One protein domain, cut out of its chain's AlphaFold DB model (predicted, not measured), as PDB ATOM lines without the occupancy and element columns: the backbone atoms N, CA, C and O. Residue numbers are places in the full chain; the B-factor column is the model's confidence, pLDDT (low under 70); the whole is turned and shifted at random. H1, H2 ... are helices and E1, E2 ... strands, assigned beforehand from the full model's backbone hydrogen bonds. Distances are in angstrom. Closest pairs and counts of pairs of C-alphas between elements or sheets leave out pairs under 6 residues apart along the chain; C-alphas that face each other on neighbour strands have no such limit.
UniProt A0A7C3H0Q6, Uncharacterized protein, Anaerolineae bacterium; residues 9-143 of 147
ATOM      1  N   SER A   9     -15.295 -38.014  64.089       52.91
ATOM      2  CA  SER A   9     -15.220 -36.589  63.730       52.91
ATOM      3  C   SER A   9     -15.668 -36.263  62.301       52.91
ATOM      4  O   SER A   9     -16.037 -35.121  62.047       52.91
ATOM      5  N   LEU A  10     -15.682 -37.226  61.367       51.81
ATOM      6  CA  LEU A  10     -16.095 -36.950  59.981       51.81
ATOM      7  C   LEU A  10     -17.623 -36.931  59.804       51.81
ATOM      8  O   LEU A  10     -18.138 -36.185  58.977       51.81
ATOM      9  N   ILE A  11     -18.353 -37.717  60.600       54.41
ATOM     10  CA  ILE A  11     -19.814 -37.850  60.474       54.41
ATOM     11  C   ILE A  11     -20.522 -36.598  61.012       54.41
ATOM     12  O   ILE A  11     -21.491 -36.132  60.419       54.41
ATOM     13  N   ILE A  12     -20.000 -35.992  62.085       54.81
ATOM     14  CA  ILE A  12     -20.575 -34.769  62.668       54.81
ATOM     15  C   ILE A  12     -20.400 -33.571  61.720       54.81
ATOM     16  O   ILE A  12     -21.310 -32.754  61.596       54.81
ATOM     17  N   LEU A  13     -19.281 -33.497  60.988       50.56
ATOM     18  CA  LEU A  13     -19.052 -32.431  60.010       50.56
ATOM     19  C   LEU A  13     -19.970 -32.561  58.781       50.56
ATOM     20  O   LEU A  13     -20.411 -31.547  58.248       50.56
ATOM     21  N   PHE A  14     -20.311 -33.788  58.372       51.12
ATOM     22  CA  PHE A  14     -21.206 -34.034  57.235       51.12
ATOM     23  C   PHE A  14     -22.684 -33.749  57.560       51.12
ATOM     24  O   PHE A  14     -23.435 -33.282  56.706       51.12
ATOM     25  N   ILE A  15     -23.105 -33.971  58.810       54.44
ATOM     26  CA  ILE A  15     -24.460 -33.617  59.267       54.44
ATOM     27  C   ILE A  15     -24.599 -32.092  59.422       54.44
ATOM     28  O   ILE A  15     -25.656 -31.543  59.111       54.44
ATOM     29  N   LEU A  16     -23.532 -31.383  59.821       48.78
ATOM     30  CA  LEU A  16     -23.566 -29.921  59.930       48.78
ATOM     31  C   LEU A  16     -23.621 -29.206  58.568       48.78
ATOM     32  O   LEU A  16     -24.218 -28.135  58.481       48.78
ATOM     33  N   THR A  17     -23.045 -29.770  57.501       51.72
ATOM     34  CA  THR A  17     -23.075 -29.142  56.166       51.72
ATOM     35  C   THR A  17     -24.380 -29.379  55.405       51.72
ATOM     36  O   THR A  17     -24.771 -28.521  54.615       51.72
ATOM     37  N   MET A  18     -25.118 -30.465  55.673       51.56
ATOM     38  CA  MET A  18     -26.450 -30.667  55.071       51.56
ATOM     39  C   MET A  18     -27.568 -29.841  55.733       51.56
ATOM     40  O   MET A  18     -28.639 -29.700  55.148       51.56
ATOM     41  N   GLY A  19     -27.333 -29.250  56.911       45.62
ATOM     42  CA  GLY A  19     -28.328 -28.435  57.624       45.62
ATOM     43  C   GLY A  19     -28.474 -26.984  57.143       45.62
ATOM     44  O   GLY A  19     -29.406 -26.306  57.564       45.62
ATOM     45  N   VAL A  20     -27.585 -26.488  56.271       49.38
ATOM     46  CA  VAL A  20     -27.531 -25.053  55.894       49.38
ATOM     47  C   VAL A  20     -28.126 -24.765  54.504       49.38
ATOM     48  O   VAL A  20     -28.316 -23.611  54.133       49.38
ATOM     49  N   LEU A  21     -28.525 -25.788  53.739       48.28
ATOM     50  CA  LEU A  21     -29.103 -25.608  52.395       48.28
ATOM     51  C   LEU A  21     -30.634 -25.419  52.368       48.28
ATOM     52  O   LEU A  21     -31.205 -25.259  51.293       48.28
ATOM     53  N   ALA A  22     -31.304 -25.374  53.523       48.88
ATOM     54  CA  ALA A  22     -32.761 -25.203  53.617       48.88
ATOM     55  C   ALA A  22     -33.210 -23.787  54.044       48.88
ATOM     56  O   ALA A  22     -34.347 -23.612  54.473       48.88
ATOM     57  N   ALA A  23     -32.339 -22.774  53.948       47.22
ATOM     58  CA  ALA A  23     -32.638 -21.407  54.403       47.22
ATOM     59  C   ALA A  23     -32.579 -20.326  53.306       47.22
ATOM     60  O   ALA A  23     -32.660 -19.143  53.614       47.22
ATOM     61  N   CYS A  24     -32.535 -20.713  52.028       47.66
ATOM     62  CA  CYS A  24     -32.969 -19.845  50.928       47.66
ATOM     63  C   CYS A  24     -34.325 -20.334  50.410       47.66
ATOM     64  O   CYS A  24     -34.517 -20.572  49.219       47.66
ATOM     65  N   GLY A  25     -35.273 -20.524  51.332       40.34
ATOM     66  CA  GLY A  25     -36.683 -20.549  50.984       40.34
ATOM     67  C   GLY A  25     -37.026 -19.167  50.459       40.34
ATOM     68  O   GLY A  25     -37.278 -18.254  51.239       40.34
ATOM     69  N   VAL A  26     -36.957 -19.006  49.138       45.88
ATOM     70  CA  VAL A  26     -37.548 -17.888  48.411       45.88
ATOM     71  C   VAL A  26     -38.967 -17.749  48.952       45.88
ATOM     72  O   VAL A  26     -39.836 -18.568  48.649       45.88
ATOM     73  N   ILE A  27     -39.189 -16.747  49.804       44.22
ATOM     74  CA  ILE A  27     -40.518 -16.279  50.181       44.22
ATOM     75  C   ILE A  27     -41.064 -15.654  48.903       44.22
ATOM     76  O   ILE A  27     -41.023 -14.445  48.691       44.22
ATOM     77  N   GLY A  28     -41.504 -16.519  47.991       39.84
ATOM     78  CA  GLY A  28     -42.280 -16.153  46.834       39.84
ATOM     79  C   GLY A  28     -43.619 -15.687  47.368       39.84
ATOM     80  O   GLY A  28     -44.570 -16.463  47.428       39.84
ATOM     81  N   SER A  29     -43.678 -14.423  47.775       39.72
ATOM     82  CA  SER A  29     -44.917 -13.668  47.840       39.72
ATOM     83  C   SER A  29     -45.450 -13.670  46.426       39.72
ATOM     84  O   SER A  29     -44.980 -12.917  45.585       39.72
ATOM     85  N   GLY A  30     -46.342 -14.585  46.100       48.75
ATOM     86  CA  GLY A  30     -46.889 -14.555  44.767       48.75
ATOM     87  C   GLY A  30     -48.293 -15.060  44.757       48.75
ATOM     88  O   GLY A  30     -48.752 -15.826  45.607       48.75
ATOM     89  N   ILE A  31     -49.001 -14.415  43.865       55.00
ATOM     90  CA  ILE A  31     -50.395 -14.161  44.059       55.00
ATOM     91  C   ILE A  31     -51.113 -15.260  43.299       55.00
ATOM     92  O   ILE A  31     -50.935 -15.457  42.095       55.00
ATOM     93  N   GLN A  32     -51.867 -16.046  44.052       64.38
ATOM     94  CA  GLN A  32     -52.646 -17.140  43.513       64.38
ATOM     95  C   GLN A  32     -53.923 -16.532  42.925       64.38
ATOM     96  O   GLN A  32     -54.541 -15.669  43.543       64.38
ATOM     97  N   TYR A  33     -54.196 -16.917  41.680       63.38
ATOM     98  CA  TYR A  33     -55.406 -16.712  40.878       63.38
ATOM     99  C   TYR A  33     -56.668 -16.211  41.621       63.38
ATOM    100  O   TYR A  33     -56.953 -16.641  42.737       63.38
ATOM    101  N   GLY A  34     -57.442 -15.337  40.970       72.31
ATOM    102  CA  GLY A  34     -58.619 -14.686  41.548       72.31
ATOM    103  C   GLY A  34     -59.944 -14.990  40.851       72.31
ATOM    104  O   GLY A  34     -59.965 -15.596  39.782       72.31
ATOM    105  N   ASP A  35     -61.041 -14.530  41.454       75.44
ATOM    106  CA  ASP A  35     -62.378 -14.561  40.846       75.44
ATOM    107  C   ASP A  35     -62.518 -13.426  39.821       75.44
ATOM    108  O   ASP A  35     -62.071 -12.311  40.079       75.44
ATOM    109  N   ASP A  36     -63.135 -13.684  38.669       79.81
ATOM    110  CA  ASP A  36     -63.414 -12.649  37.664       79.81
ATOM    111  C   ASP A  36     -64.579 -11.764  38.133       79.81
ATOM    112  O   ASP A  36     -65.694 -12.249  38.334       79.81
ATOM    113  N   ILE A  37     -64.307 -10.474  38.332       78.00
ATOM    114  CA  ILE A  37     -65.275  -9.461  38.781       78.00
ATOM    115  C   ILE A  37     -65.478  -8.358  37.729       78.00
ATOM    116  O   ILE A  37     -66.001  -7.282  38.026       78.00
ATOM    117  N   SER A  38     -65.055  -8.617  36.490       78.50
ATOM    118  CA  SER A  38     -65.020  -7.629  35.418       78.50
ATOM    119  C   SER A  38     -66.399  -7.214  34.893       78.50
ATOM    120  O   SER A  38     -67.387  -7.951  34.932       78.50
ATOM    121  N   LYS A  39     -66.453  -5.991  34.354       72.94
ATOM    122  CA  LYS A  39     -67.543  -5.518  33.487       72.94
ATOM    123  C   LYS A  39     -67.135  -5.715  32.020       72.94
ATOM    124  O   LYS A  39     -65.937  -5.722  31.745       72.94
ATOM    125  N   PRO A  40     -68.088  -5.818  31.072       72.25
ATOM    126  CA  PRO A  40     -67.773  -6.049  29.662       72.25
ATOM    127  C   PRO A  40     -66.777  -5.021  29.113       72.25
ATOM    128  O   PRO A  40     -67.015  -3.819  29.241       72.25
ATOM    129  N   PHE A  41     -65.692  -5.491  28.489       76.50
ATOM    130  CA  PHE A  41     -64.671  -4.631  27.896       76.50
ATOM    131  C   PHE A  41     -65.156  -4.063  26.549       76.50
ATOM    132  O   PHE A  41     -65.397  -4.820  25.602       76.50
ATOM    133  N   PRO A  42     -65.344  -2.736  26.428       60.56
ATOM    134  CA  PRO A  42     -65.892  -2.152  25.220       60.56
ATOM    135  C   PRO A  42     -64.768  -1.866  24.218       60.56
ATOM    136  O   PRO A  42     -64.131  -0.818  24.283       60.56
ATOM    137  N   LYS A  43     -64.624  -2.764  23.234       68.94
ATOM    138  CA  LYS A  43     -63.829  -2.612  21.997       68.94
ATOM    139  C   LYS A  43     -62.305  -2.712  22.168       68.94
ATOM    140  O   LYS A  43     -61.729  -2.246  23.142       68.94
ATOM    141  N   GLU A  44     -61.659  -3.296  21.158       84.06
ATOM    142  CA  GLU A  44     -60.199  -3.389  21.066       84.06
ATOM    143  C   GLU A  44     -59.536  -2.004  21.157       84.06
ATOM    144  O   GLU A  44     -59.994  -1.037  20.533       84.06
ATOM    145  N   ALA A  45     -58.442  -1.915  21.914       88.75
ATOM    146  CA  ALA A  45     -57.680  -0.685  22.127       88.75
ATOM    147  C   ALA A  45     -56.196  -0.881  21.782       88.75
ATOM    148  O   ALA A  45     -55.685  -1.993  21.821       88.75
ATOM    149  N   ALA A  46     -55.484   0.198  21.458       93.19
ATOM    150  CA  ALA A  46     -54.032   0.157  21.272       93.19
ATOM    151  C   ALA A  46     -53.307   0.469  22.589       93.19
ATOM    152  O   ALA A  46     -53.767   1.302  23.375       93.19
ATOM    153  N   GLY A  47     -52.149  -0.154  22.807       94.88
ATOM    154  CA  GLY A  47     -51.299   0.108  23.966       94.88
ATOM    155  C   GLY A  47     -49.856  -0.332  23.751       94.88
ATOM    156  O   GLY A  47     -49.467  -0.754  22.662       94.88
ATOM    157  N   PHE A  48     -49.064  -0.234  24.812       97.25
ATOM    158  CA  PHE A  48     -47.694  -0.731  24.874       97.25
ATOM    159  C   PHE A  48     -47.535  -1.633  26.087       97.25
ATOM    160  O   PHE A  48     -48.041  -1.303  27.162       97.25
ATOM    161  N   VAL A  49     -46.794  -2.729  25.936       97.12
ATOM    162  CA  VAL A  49     -46.287  -3.472  27.095       97.12
ATOM    163  C   VAL A  49     -45.005  -2.836  27.595       97.12
ATOM    164  O   VAL A  49     -44.126  -2.513  26.802       97.12
ATOM    165  N   VAL A  50     -44.875  -2.648  28.900       97.50
ATOM    166  CA  VAL A  50     -43.742  -1.953  29.517       97.50
ATOM    167  C   VAL A  50     -43.291  -2.677  30.781       97.50
ATOM    168  O   VAL A  50     -44.116  -3.131  31.570       97.50
ATOM    169  N   CYS A  51     -41.978  -2.746  31.000       96.94
ATOM    170  CA  CYS A  51     -41.406  -3.174  32.276       96.94
ATOM    171  C   CYS A  51     -41.184  -1.937  33.159       96.94
ATOM    172  O   CYS A  51     -40.066  -1.457  33.319       96.94
ATOM    173  N   SER A  52     -42.286  -1.348  33.629       95.75
ATOM    174  CA  SER A  52     -42.265  -0.248  34.603       95.75
ATOM    175  C   SER A  52     -41.858  -0.758  35.992       95.75
ATOM    176  O   SER A  52     -41.979  -1.952  36.253       95.75
ATOM    177  N   GLU A  53     -41.478   0.141  36.905       94.81
ATOM    178  CA  GLU A  53     -41.222  -0.202  38.317       94.81
ATOM    179  C   GLU A  53     -42.419  -0.945  38.937       94.81
ATOM    180  O   GLU A  53     -42.280  -2.036  39.477       94.81
ATOM    181  N   ALA A  54     -43.639  -0.448  38.715       93.81
ATOM    182  CA  ALA A  54     -44.854  -1.108  39.192       93.81
ATOM    183  C   ALA A  54     -45.085  -2.502  38.572       93.81
ATOM    184  O   ALA A  54     -45.695  -3.363  39.204       93.81
ATOM    185  N   CYS A  55     -44.637  -2.741  37.336       96.19
ATOM    186  CA  CYS A  55     -44.695  -4.061  36.704       96.19
ATOM    187  C   CYS A  55     -43.618  -5.002  37.276       96.19
ATOM    188  O   CYS A  55     -43.910  -6.165  37.577       96.19
ATOM    189  N   SER A  56     -42.391  -4.506  37.472       95.75
ATOM    190  CA  SER A  56     -41.273  -5.285  38.015       95.75
ATOM    191  C   SER A  56     -41.453  -5.624  39.490       95.75
ATOM    192  O   SER A  56     -41.154  -6.748  39.885       95.75
ATOM    193  N   ASP A  57     -42.021  -4.718  40.287       93.31
ATOM    194  CA  ASP A  57     -42.298  -4.928  41.715       93.31
ATOM    195  C   ASP A  57     -43.294  -6.068  41.953       93.31
ATOM    196  O   ASP A  57     -43.314  -6.693  43.013       93.31
ATOM    197  N   GLN A  58     -44.115  -6.369  40.945       90.56
ATOM    198  CA  GLN A  58     -45.040  -7.502  40.943       90.56
ATOM    199  C   GLN A  58     -44.438  -8.760  40.295       90.56
ATOM    200  O   GLN A  58     -45.143  -9.754  40.113       90.56
ATOM    201  N   GLY A  59     -43.161  -8.732  39.900       93.25
ATOM    202  CA  GLY A  59     -42.477  -9.840  39.231       93.25
ATOM    203  C   GLY A  59     -43.058 -10.188  37.859       93.25
ATOM    204  O   GLY A  59     -43.014 -11.346  37.457       93.25
ATOM    205  N   GLN A  60     -43.659  -9.220  37.158       96.75
ATOM    206  CA  GLN A  60     -44.346  -9.446  35.875       96.75
ATOM    207  C   GLN A  60     -43.472  -9.131  34.654       96.75
ATOM    208  O   GLN A  60     -43.911  -9.262  33.512       96.75
ATOM    209  N   CYS A  61     -42.228  -8.720  34.877       97.50
ATOM    210  CA  CYS A  61     -41.256  -8.480  33.826       97.50
ATOM    211  C   CYS A  61     -39.840  -8.784  34.315       97.50
ATOM    212  O   CYS A  61     -39.602  -8.976  35.508       97.50
ATOM    213  N   GLY A  62     -38.904  -8.853  33.375       95.56
ATOM    214  CA  GLY A  62     -37.502  -9.132  33.645       95.56
ATOM    215  C   GLY A  62     -36.655  -8.946  32.396       95.56
ATOM    216  O   GLY A  62     -37.004  -8.163  31.511       95.56
ATOM    217  N   PHE A  63     -35.559  -9.694  32.322       95.88
ATOM    218  CA  PHE A  63     -34.608  -9.640  31.219       95.88
ATOM    219  C   PHE A  63     -34.368 -11.036  30.644       95.88
ATOM    220  O   PHE A  63     -34.442 -12.040  31.352       95.88
ATOM    221  N   THR A  64     -34.091 -11.093  29.347       93.88
ATOM    222  CA  THR A  64     -33.622 -12.287  28.635       93.88
ATOM    223  C   THR A  64     -32.553 -11.878  27.623       93.88
ATOM    224  O   THR A  64     -32.253 -10.693  27.484       93.88
ATOM    225  N   THR A  65     -31.986 -12.832  26.895       93.62
ATOM    226  CA  THR A  65     -31.017 -12.563  25.830       93.62
ATOM    227  C   THR A  65     -31.658 -12.775  24.460       93.62
ATOM    228  O   THR A  65     -32.265 -13.814  24.201       93.62
ATOM    229  N   SER A  66     -31.505 -11.805  23.561       86.62
ATOM    230  CA  SER A  66     -31.880 -11.908  22.149       86.62
ATOM    231  C   SER A  66     -30.757 -11.329  21.295       86.62
ATOM    232  O   SER A  66     -30.350 -10.193  21.515       86.62
ATOM    233  N   ASN A  67     -30.245 -12.106  20.334       88.25
ATOM    234  CA  ASN A  67     -29.103 -11.721  19.491       88.25
ATOM    235  C   ASN A  67     -27.893 -11.221  20.311       88.25
ATOM    236  O   ASN A  67     -27.363 -10.148  20.038       88.25
ATOM    237  N   ASP A  68     -27.519 -11.967  21.356       92.62
ATOM    238  CA  ASP A  68     -26.431 -11.643  22.299       92.62
ATOM    239  C   ASP A  68     -26.585 -10.316  23.067       92.62
ATOM    240  O   ASP A  68     -25.673  -9.893  23.777       92.62
ATOM    241  N   ALA A  69     -27.753  -9.675  22.985       93.19
ATOM    242  CA  ALA A  69     -28.094  -8.491  23.756       93.19
ATOM    243  C   ALA A  69     -29.096  -8.833  24.861       93.19
ATOM    244  O   ALA A  69     -30.042  -9.599  24.655       93.19
ATOM    245  N   GLU A  70     -28.909  -8.237  26.035       95.38
ATOM    246  CA  GLU A  70     -29.928  -8.248  27.078       95.38
ATOM    247  C   GLU A  70     -31.129  -7.409  26.623       95.38
ATOM    248  O   GLU A  70     -30.987  -6.261  26.196       95.38
ATOM    249  N   VAL A  71     -32.322  -7.991  26.698       94.50
ATOM    250  CA  VAL A  71     -33.579  -7.340  26.333       94.50
ATOM    251  C   VAL A  71     -34.579  -7.476  27.469       94.50
ATOM    252  O   VAL A  71     -34.759  -8.552  28.041       94.50
ATOM    253  N   SER A  72     -35.255  -6.374  27.789       96.62
ATOM    254  CA  SER A  72     -36.345  -6.389  28.760       96.62
ATOM    255  C   SER A  72     -37.592  -7.027  28.151       96.62
ATOM    256  O   SER A  72     -37.942  -6.766  26.995       96.62
ATOM    257  N   VAL A  73     -38.273  -7.860  28.933       97.06
ATOM    258  CA  VAL A  73     -39.471  -8.589  28.517       97.06
ATOM    259  C   VAL A  73     -40.550  -8.528  29.585       97.06
ATOM    260  O   VAL A  73     -40.265  -8.525  30.780       97.06
ATOM    261  N   VAL A  74     -41.802  -8.517  29.145       98.00
ATOM    262  CA  VAL A  74     -42.991  -8.654  29.984       98.00
ATOM    263  C   VAL A  74     -43.501 -10.084  29.870       98.00
ATOM    264  O   VAL A  74     -43.625 -10.624  28.770       98.00
ATOM    265  N   LEU A  75     -43.771 -10.702  31.015       97.50
ATOM    266  CA  LEU A  75     -44.238 -12.077  31.101       97.50
ATOM    267  C   LEU A  75     -45.751 -12.124  30.868       97.50
ATOM    268  O   LEU A  75     -46.498 -11.308  31.411       97.50
ATOM    269  N   VAL A  76     -46.213 -13.093  30.078       97.50
ATOM    270  CA  VAL A  76     -47.637 -13.245  29.747       97.50
ATOM    271  C   VAL A  76     -48.107 -14.684  29.935       97.50
ATOM    272  O   VAL A  76     -47.359 -15.647  29.732       97.50
ATOM    273  N   ASN A  77     -49.371 -14.852  30.320       97.50
ATOM    274  CA  ASN A  77     -50.007 -16.164  30.398       97.50
ATOM    275  C   ASN A  77     -51.012 -16.344  29.242       97.50
ATOM    276  O   ASN A  77     -52.008 -15.625  29.196       97.50
ATOM    277  N   PRO A  78     -50.808 -17.306  28.325       95.94
ATOM    278  CA  PRO A  78     -51.695 -17.489  27.170       95.94
ATOM    279  C   PRO A  78     -53.128 -17.926  27.509       95.94
ATOM    280  O   PRO A  78     -54.031 -17.756  26.697       95.94
ATOM    281  N   GLY A  79     -53.348 -18.529  28.681       95.25
ATOM    282  CA  GLY A  79     -54.620 -19.170  29.017       95.25
ATOM    283  C   GLY A  79     -55.548 -18.333  29.894       95.25
ATOM    284  O   GLY A  79     -56.765 -18.438  29.755       95.25
ATOM    285  N   ARG A  80     -55.006 -17.545  30.834       94.69
ATOM    286  CA  ARG A  80     -55.806 -16.891  31.888       94.69
ATOM    287  C   ARG A  80     -55.088 -15.722  32.579       94.69
ATOM    288  O   ARG A  80     -53.860 -15.714  32.602       94.69
ATOM    289  N   PRO A  81     -55.820 -14.792  33.223       94.25
ATOM    290  CA  PRO A  81     -55.229 -13.735  34.044       94.25
ATOM    291  C   PRO A  81     -54.632 -14.297  35.343       94.25
ATOM    292  O   PRO A  81     -55.343 -14.768  36.232       94.25
ATOM    293  N   VAL A  82     -53.302 -14.271  35.447       92.88
ATOM    294  CA  VAL A  82     -52.526 -14.760  36.597       92.88
ATOM    295  C   VAL A  82     -51.260 -13.928  36.784       92.88
ATOM    296  O   VAL A  82     -50.767 -13.317  35.843       92.88
ATOM    297  N   THR A  83     -50.704 -13.941  37.997       92.00
ATOM    298  CA  THR A  83     -49.410 -13.295  38.307       92.00
ATOM    299  C   THR A  83     -48.226 -14.271  38.296       92.00
ATOM    300  O   THR A  83     -47.099 -13.887  38.600       92.00
ATOM    301  N   ARG A  84     -48.476 -15.549  38.001       90.31
ATOM    302  CA  ARG A  84     -47.516 -16.659  38.044       90.31
ATOM    303  C   ARG A  84     -47.763 -17.601  36.871       90.31
ATOM    304  O   ARG A  84     -48.784 -17.487  36.199       90.31
ATOM    305  N   ASP A  85     -46.858 -18.558  36.682       91.75
ATOM    306  CA  ASP A  85     -46.967 -19.606  35.661       91.75
ATOM    307  C   ASP A  85     -47.119 -19.023  34.249       91.75
ATOM    308  O   ASP A  85     -47.957 -19.452  33.454       91.75
ATOM    309  N   HIS A  86     -46.345 -17.979  33.945       94.12
ATOM    310  CA  HIS A  86     -46.313 -17.383  32.614       94.12
ATOM    311  C   HIS A  86     -45.798 -18.402  31.594       94.12
ATOM    312  O   HIS A  86     -44.875 -19.167  31.866       94.12
ATOM    313  N   GLY A  87     -46.425 -18.423  30.418       93.44
ATOM    314  CA  GLY A  87     -46.130 -19.394  29.358       93.44
ATOM    315  C   GLY A  87     -45.412 -18.787  28.156       93.44
ATOM    316  O   GLY A  87     -44.983 -19.516  27.266       93.44
ATOM    317  N   ALA A  88     -45.305 -17.461  28.113       95.12
ATOM    318  CA  ALA A  88     -44.631 -16.721  27.060       95.12
ATOM    319  C   ALA A  88     -44.131 -15.372  27.596       95.12
ATOM    320  O   ALA A  88     -44.426 -14.975  28.727       95.12
ATOM    321  N   PHE A  89     -43.389 -14.657  26.760       95.56
ATOM    322  CA  PHE A  89     -42.958 -13.297  27.034       95.56
ATOM    323  C   PHE A  89     -43.045 -12.444  25.770       95.56
ATOM    324  O   PHE A  89     -42.964 -12.947  24.648       95.56
ATOM    325  N   VAL A  90     -43.203 -11.141  25.967       96.00
ATOM    326  CA  VAL A  90     -43.214 -10.128  24.911       96.00
ATOM    327  C   VAL A  90     -42.118  -9.120  25.217       96.00
ATOM    328  O   VAL A  90     -41.937  -8.737  26.370       96.00
ATOM    329  N   GLN A  91     -41.381  -8.673  24.202       95.25
ATOM    330  CA  GLN A  91     -40.374  -7.631  24.386       95.25
ATOM    331  C   GLN A  91     -41.020  -6.356  24.945       95.25
ATOM    332  O   GLN A  91     -42.023  -5.874  24.413       95.25
ATOM    333  N   ALA A  92     -40.453  -5.804  26.016       95.75
ATOM    334  CA  ALA A  92     -40.930  -4.557  26.594       95.75
ATOM    335  C   ALA A  92     -40.809  -3.402  25.583       95.75
ATOM    336  O   ALA A  92     -40.000  -3.440  24.658       95.75
ATOM    337  N   ASN A  93     -41.628  -2.370  25.770       95.88
ATOM    338  CA  ASN A  93     -41.814  -1.231  24.868       95.88
ATOM    339  C   ASN A  93     -42.397  -1.581  23.488       95.88
ATOM    340  O   ASN A  93     -42.402  -0.740  22.589       95.88
ATOM    341  N   SER A  94     -42.950  -2.785  23.328       95.69
ATOM    342  CA  SER A  94     -43.644  -3.188  22.106       95.69
ATOM    343  C   SER A  94     -45.079  -2.675  22.072       95.69
ATOM    344  O   SER A  94     -45.794  -2.738  23.076       95.69
ATOM    345  N   ALA A  95     -45.516  -2.216  20.898       96.31
ATOM    346  CA  ALA A  95     -46.920  -1.920  20.636       96.31
ATOM    347  C   ALA A  95     -47.751  -3.213  20.614       96.31
ATOM    348  O   ALA A  95     -47.315  -4.237  20.080       96.31
ATOM    349  N   VAL A  96     -48.950  -3.151  21.187       96.88
ATOM    350  CA  VAL A  96     -49.885  -4.276  21.295       96.88
ATOM    351  C   VAL A  96     -51.322  -3.819  21.059       96.88
ATOM    352  O   VAL A  96     -51.670  -2.656  21.291       96.88
ATOM    353  N   THR A  97     -52.170  -4.758  20.654       96.44
ATOM    354  CA  THR A  97     -53.627  -4.590  20.686       96.44
ATOM    355  C   THR A  97     -54.163  -5.209  21.971       96.44
ATOM    356  O   THR A  97     -53.858  -6.354  22.278       96.44
ATOM    357  N   ILE A  98     -54.967  -4.471  22.725       96.12
ATOM    358  CA  ILE A  98     -55.700  -4.944  23.898       96.12
ATOM    359  C   ILE A  98     -57.042  -5.482  23.408       96.12
ATOM    360  O   ILE A  98     -57.846  -4.726  22.862       96.12
ATOM    361  N   LEU A  99     -57.259  -6.781  23.586       95.12
ATOM    362  CA  LEU A  99     -58.429  -7.512  23.101       95.12
ATOM    363  C   LEU A  99     -59.518  -7.654  24.167       95.12
ATOM    364  O   LEU A  99     -60.700  -7.671  23.839       95.12
ATOM    365  N   ASP A 100     -59.115  -7.777  25.430       94.69
ATOM    366  CA  ASP A 100     -60.015  -7.955  26.571       94.69
ATOM    367  C   ASP A 100     -59.394  -7.328  27.829       94.69
ATOM    368  O   ASP A 100     -58.176  -7.129  27.911       94.69
ATOM    369  N   SER A 101     -60.225  -7.041  28.826       93.62
ATOM    370  CA  SER A 101     -59.788  -6.607  30.150       93.62
ATOM    371  C   SER A 101     -60.618  -7.278  31.222       93.62
ATOM    372  O   SER A 101     -61.842  -7.332  31.129       93.62
ATOM    373  N   ARG A 102     -59.939  -7.754  32.264       93.69
ATOM    374  CA  ARG A 102     -60.580  -8.368  33.418       93.69
ATOM    375  C   ARG A 102     -60.027  -7.797  34.702       93.69
ATOM    376  O   ARG A 102     -58.816  -7.745  34.888       93.69
ATOM    377  N   GLU A 103     -60.923  -7.419  35.599       93.94
ATOM    378  CA  GLU A 103     -60.587  -7.203  36.995       93.94
ATOM    379  C   GLU A 103     -60.777  -8.530  37.731       93.94
ATOM    380  O   GLU A 103     -61.835  -9.151  37.648       93.94
ATOM    381  N   MET A 104     -59.730  -8.984  38.409       92.62
ATOM    382  CA  MET A 104     -59.695 -10.246  39.136       92.62
ATOM    383  C   MET A 104     -59.552  -9.969  40.633       92.62
ATOM    384  O   MET A 104     -58.709  -9.171  41.045       92.62
ATOM    385  N   GLN A 105     -60.322 -10.664  41.467       94.12
ATOM    386  CA  GLN A 105     -60.202 -10.628  42.922       94.12
ATOM    387  C   GLN A 105     -59.104 -11.591  43.379       94.12
ATOM    388  O   GLN A 105     -59.345 -12.772  43.623       94.12
ATOM    389  N   MET A 106     -57.886 -11.090  43.507       89.38
ATOM    390  CA  MET A 106     -56.701 -11.895  43.779       89.38
ATOM    391  C   MET A 106     -56.493 -12.104  45.279       89.38
ATOM    392  O   MET A 106     -56.937 -11.288  46.085       89.38
ATOM    393  N   THR A 107     -55.804 -13.185  45.660       89.56
ATOM    394  CA  THR A 107     -55.539 -13.511  47.072       89.56
ATOM    395  C   THR A 107     -54.042 -13.476  47.377       89.56
ATOM    396  O   THR A 107     -53.245 -14.188  46.757       89.56
ATOM    397  N   ARG A 108     -53.635 -12.669  48.365       86.69
ATOM    398  CA  ARG A 108     -52.257 -12.642  48.870       86.69
ATOM    399  C   ARG A 108     -51.997 -13.928  49.649       86.69
ATOM    400  O   ARG A 108     -52.549 -14.121  50.726       86.69
ATOM    401  N   GLN A 109     -51.116 -14.785  49.140       83.56
ATOM    402  CA  GLN A 109     -50.874 -16.115  49.714       83.56
ATOM    403  C   GLN A 109     -50.462 -16.080  51.198       83.56
ATOM    404  O   GLN A 109     -50.865 -16.943  51.967       83.56
ATOM    405  N   ALA A 110     -49.688 -15.069  51.608       84.75
ATOM    406  CA  ALA A 110     -49.180 -14.963  52.976       84.75
ATOM    407  C   ALA A 110     -50.239 -14.555  54.017       84.75
ATOM    408  O   ALA A 110     -50.137 -14.966  55.169       84.75
ATOM    409  N   SER A 111     -51.233 -13.744  53.641       91.50
ATOM    410  CA  SER A 111     -52.226 -13.189  54.577       91.50
ATOM    411  C   SER A 111     -53.661 -13.647  54.321       91.50
ATOM    412  O   SER A 111     -54.530 -13.413  55.156       91.50
ATOM    413  N   GLY A 112     -53.941 -14.257  53.166       90.38
ATOM    414  CA  GLY A 112     -55.304 -14.533  52.703       90.38
ATOM    415  C   GLY A 112     -56.088 -13.275  52.308       90.38
ATOM    416  O   GLY A 112     -57.259 -13.375  51.952       90.38
ATOM    417  N   GLU A 113     -55.462 -12.096  52.360       93.31
ATOM    418  CA  GLU A 113     -56.084 -10.832  51.978       93.31
ATOM    419  C   GLU A 113     -56.495 -10.864  50.508       93.31
ATOM    420  O   GLU A 113     -55.700 -11.225  49.633       93.31
ATOM    421  N   LYS A 114     -57.735 -10.453  50.240       91.69
ATOM    422  CA  LYS A 114     -58.269 -10.329  48.889       91.69
ATOM    423  C   LYS A 114     -58.151  -8.887  48.409       91.69
ATOM    424  O   LYS A 114     -58.592  -7.977  49.102       91.69
ATOM    425  N   PHE A 115     -57.630  -8.685  47.203       90.62
ATOM    426  CA  PHE A 115     -57.534  -7.363  46.579       90.62
ATOM    427  C   PHE A 115     -57.775  -7.443  45.061       90.62
ATOM    428  O   PHE A 115     -57.438  -8.459  44.448       90.62
ATOM    429  N   PRO A 116     -58.400  -6.424  44.448       93.19
ATOM    430  CA  PRO A 116     -58.642  -6.418  43.012       93.19
ATOM    431  C   PRO A 116     -57.347  -6.134  42.238       93.19
ATOM    432  O   PRO A 116     -56.512  -5.335  42.667       93.19
ATOM    433  N   MET A 117     -57.189  -6.768  41.078       93.31
ATOM    434  CA  MET A 117     -56.144  -6.458  40.103       93.31
ATOM    435  C   MET A 117     -56.690  -6.508  38.686       93.31
ATOM    436  O   MET A 117     -57.440  -7.410  38.328       93.31
ATOM    437  N   ASN A 118     -56.235  -5.571  37.862       94.19
ATOM    438  CA  ASN A 118     -56.585  -5.529  36.452       94.19
ATOM    439  C   ASN A 118     -55.605  -6.350  35.623       94.19
ATOM    440  O   ASN A 118     -54.391  -6.284  35.817       94.19
ATOM    441  N   PHE A 119     -56.149  -7.072  34.656       96.12
ATOM    442  CA  PHE A 119     -55.427  -7.804  33.636       96.12
ATOM    443  C   PHE A 119     -55.960  -7.419  32.263       96.12
ATOM    444  O   PHE A 119     -57.138  -7.090  32.097       96.12
ATOM    445  N   TYR A 120     -55.086  -7.492  31.271       96.25
ATOM    446  CA  TYR A 120     -55.428  -7.269  29.875       96.25
ATOM    447  C   TYR A 120     -55.043  -8.493  29.064       96.25
ATOM    448  O   TYR A 120     -53.934  -9.005  29.218       96.25
ATOM    449  N   LEU A 121     -55.938  -8.946  28.192       96.81
ATOM    450  CA  LEU A 121     -55.561  -9.843  27.113       96.81
ATOM    451  C   LEU A 121     -54.970  -8.984  26.006       96.81
ATOM    452  O   LEU A 121     -55.660  -8.132  25.442       96.81
ATOM    453  N   ILE A 122     -53.700  -9.200  25.702       97.50
ATOM    454  CA  ILE A 122     -53.002  -8.479  24.646       97.50
ATOM    455  C   ILE A 122     -52.700  -9.399  23.472       97.50
ATOM    456  O   ILE A 122     -52.537 -10.606  23.640       97.50
ATOM    457  N   ARG A 123     -52.564  -8.794  22.296       97.31
ATOM    458  CA  ARG A 123     -51.990  -9.382  21.094       97.31
ATOM    459  C   ARG A 123     -50.759  -8.594  20.692       97.31
ATOM    460  O   ARG A 123     -50.840  -7.406  20.374       97.31
ATOM    461  N   TYR A 124     -49.631  -9.283  20.679       96.81
ATOM    462  CA  TYR A 124     -48.375  -8.809  20.126       96.81
ATOM    463  C   TYR A 124     -48.141  -9.474  18.770       96.81
ATOM    464  O   TYR A 124     -48.089 -10.698  18.680       96.81
ATOM    465  N   ALA A 125     -47.999  -8.669  17.721       94.81
ATOM    466  CA  ALA A 125     -47.775  -9.135  16.355       94.81
ATOM    467  C   ALA A 125     -46.566  -8.393  15.751       94.81
ATOM    468  O   ALA A 125     -46.745  -7.368  15.088       94.81
ATOM    469  N   PRO A 126     -45.327  -8.847  16.016       88.00
ATOM    470  CA  PRO A 126     -44.145  -8.234  15.420       88.00
ATOM    471  C   PRO A 126     -44.120  -8.447  13.899       88.00
ATOM    472  O   PRO A 126     -44.561  -9.499  13.435       88.00
ATOM    473  N   PRO A 127     -43.533  -7.521  13.113       84.75
ATOM    474  CA  PRO A 127     -43.475  -7.642  11.652       84.75
ATOM    475  C   PRO A 127     -42.827  -8.937  11.138       84.75
ATOM    476  O   PRO A 127     -43.155  -9.398  10.050       84.75
ATOM    477  N   SER A 128     -41.897  -9.511  11.901       80.50
ATOM    478  CA  SER A 128     -41.098 -10.673  11.501       80.50
ATOM    479  C   SER A 128     -41.025 -11.757  12.584       80.50
ATOM    480  O   SER A 128     -39.966 -12.342  12.800       80.50
ATOM    481  N   GLY A 129     -42.121 -12.027  13.294       82.12
ATOM    482  CA  GLY A 129     -42.125 -13.033  14.359       82.12
ATOM    483  C   GLY A 129     -43.473 -13.706  14.579       82.12
ATOM    484  O   GLY A 129     -44.447 -13.460  13.870       82.12
ATOM    485  N   THR A 130     -43.516 -14.586  15.575       89.50
ATOM    486  CA  THR A 130     -44.738 -15.286  15.974       89.50
ATOM    487  C   THR A 130     -45.646 -14.344  16.755       89.50
ATOM    488  O   THR A 130     -45.197 -13.669  17.682       89.50
ATOM    489  N   GLN A 131     -46.927 -14.313  16.389       95.31
ATOM    490  CA  GLN A 131     -47.934 -13.603  17.169       95.31
ATOM    491  C   GLN A 131     -48.069 -14.244  18.554       95.31
ATOM    492  O   GLN A 131     -48.144 -15.467  18.675       95.31
ATOM    493  N   VAL A 132     -48.141 -13.412  19.589       95.94
ATOM    494  CA  VAL A 132     -48.366 -13.839  20.971       95.94
ATOM    495  C   VAL A 132     -49.642 -13.188  21.478       95.94
ATOM    496  O   VAL A 132     -49.712 -11.963  21.589       95.94
ATOM    497  N   ASP A 133     -50.624 -14.016  21.823       97.12
ATOM    498  CA  ASP A 133     -51.790 -13.603  22.595       97.12
ATOM    499  C   ASP A 133     -51.580 -14.047  24.049       97.12
ATOM    500  O   ASP A 133     -51.204 -15.195  24.309       97.12
ATOM    501  N   GLY A 134     -51.794 -13.152  25.010       97.19
ATOM    502  CA  GLY A 134     -51.596 -13.499  26.413       97.19
ATOM    503  C   GLY A 134     -52.122 -12.467  27.392       97.19
ATOM    504  O   GLY A 134     -52.212 -11.279  27.095       97.19
ATOM    505  N   TRP A 135     -52.479 -12.947  28.576       97.62
ATOM    506  CA  TRP A 135     -52.881 -12.121  29.698       97.62
ATOM    507  C   TRP A 135     -51.664 -11.520  30.381       97.62
ATOM    508  O   TRP A 135     -50.703 -12.224  30.701       97.62
ATOM    509  N   VAL A 136     -51.742 -10.221  30.637       97.19
ATOM    510  CA  VAL A 136     -50.709  -9.436  31.305       97.19
ATOM    511  C   VAL A 136     -51.323  -8.622  32.439       97.19
ATOM    512  O   VAL A 136     -52.470  -8.179  32.349       97.19
ATOM    513  N   HIS A 137     -50.564  -8.417  33.512       96.44
ATOM    514  CA  HIS A 137     -50.965  -7.536  34.601       96.44
ATOM    515  C   HIS A 137     -51.062  -6.074  34.132       96.44
ATOM    516  O   HIS A 137     -50.211  -5.586  33.385       96.44
ATOM    517  N   GLY A 138     -52.072  -5.345  34.607       95.25
ATOM    518  CA  GLY A 138     -52.383  -3.988  34.160       95.25
ATOM    519  C   GLY A 138     -51.265  -2.969  34.383       95.25
ATOM    520  O   GLY A 138     -51.105  -2.063  33.573       95.25
ATOM    521  N   ALA A 139     -50.428  -3.153  35.410       95.75
ATOM    522  CA  ALA A 139     -49.265  -2.285  35.648       95.75
ATOM    523  C   ALA A 139     -48.189  -2.366  34.545       95.75
ATOM    524  O   ALA A 139     -47.314  -1.502  34.469       95.75
ATOM    525  N   CYS A 140     -48.253  -3.391  33.694       97.56
ATOM    526  CA  CYS A 140     -47.342  -3.588  32.574       97.56
ATOM    527  C   CYS A 140     -47.896  -3.037  31.255       97.56
ATOM    528  O   CYS A 140     -47.277  -3.247  30.217       97.56
ATOM    529  N   VAL A 141     -49.055  -2.369  31.260       96.56
ATOM    530  CA  VAL A 141     -49.655  -1.765  30.066       96.56
ATOM    531  C   VAL A 141     -49.657  -0.248  30.206       96.56
ATOM    532  O   VAL A 141     -50.082   0.300  31.221       96.56
ATOM    533  N   ALA A 142     -49.192   0.444  29.169       94.62
ATOM    534  CA  ALA A 142     -49.143   1.900  29.115       94.62
ATOM    535  C   ALA A 142     -49.689   2.433  27.785       94.62
ATOM    536  O   ALA A 142     -49.763   1.726  26.781       94.62
ATOM    537  N   ASN A 143     -50.031   3.723  27.759       89.94
ATOM    538  CA  ASN A 143     -50.450   4.416  26.535       89.94
ATOM    539  C   ASN A 143     -49.271   4.848  25.638       89.94
ATOM    540  O   ASN A 143     -49.488   5.410  24.567       89.94
TER     541      ASN A 143
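This is residues 9 to 143 of the 147 residues of an uncharacterized protein of Anaerolineae bacterium (UniProt A0A7C3H0Q6). Two strongly twisted sheets make a small sandwich, the branched sheet E1 E2 E6 E7 E8 face to face with the smaller sheet E3 E4 E5, their strands crossed at 51 degrees. From this body sticks out a long arm, residues 9 to 26, with H1 at its far end. The printed part has 135 residues, with two named helices and eight named strands in the order H1 E1 E2 H2 E3 E4 E5 E6 E7 E8; it is mostly strand, and the neighbour strands in both sheets are antiparallel. It is loose, with a radius of gyration of the C-alphas of 19.0 A, and spans 72 by 42 by 24 A, the arm making the length.

Begin at E6, residues 95 to 107, which bends by 78 degrees at residue 99. On one side of it you find E2, residues 45 to 49, with N 98 and O 45 2.7 A apart, and E1, residues 32 to 36, with N 105 and O 35 2.8 A apart. On the other side is E7, residues 114 to 124, a hairpin with E6; N 104 and O 117 are 2.8 A apart. E6 lies on one side of E7, and on the other side of E7 look for E8, residues 132 to 137, where N 124 and O 132 are 2.8 A apart; E7 and E8 are a hairpin, and E6, E7 and E8 form a meander, each strand the antiparallel neighbour of the one before. A second meander is E3, residues 61 to 66, E4, residues 69 to 76, and E5, residues 88 to 91; N 71 and O 64 are 2.8 A apart, as are N 74 and O 90. Between the sheets, the closest C-alphas of E4 and E8, those of Val 76 and Val 136, are 5.1 A apart. H2, residues 53 to 56, only grazes the sheet E3 E4 E5. H1, residues 9 to 18, is on neither sheet; 5 of its 6 O i to N i+4 pairs are within hydrogen-bond range, while H2 is too short for such a pair.

Find C-alpha 95 at (-46.920, -1.920, 20.636); from there E6 runs 30.1 A to C-alpha 107. E7 is 30.5 A long and E4 21.0 A. H1 begins at C-alpha 9, (-15.220, -36.589, 63.730), and E8 ends at C-alpha 137, (-50.965, -7.536, 34.601).

The two C-alphas farthest apart, those of Ser 9 and Lys 43, are 72.5 A apart. The printed part has no cut; the links H1 to E1 and E4 to E5 are long. Residues 9 to 33 and 42 to 43 have pLDDT under 70.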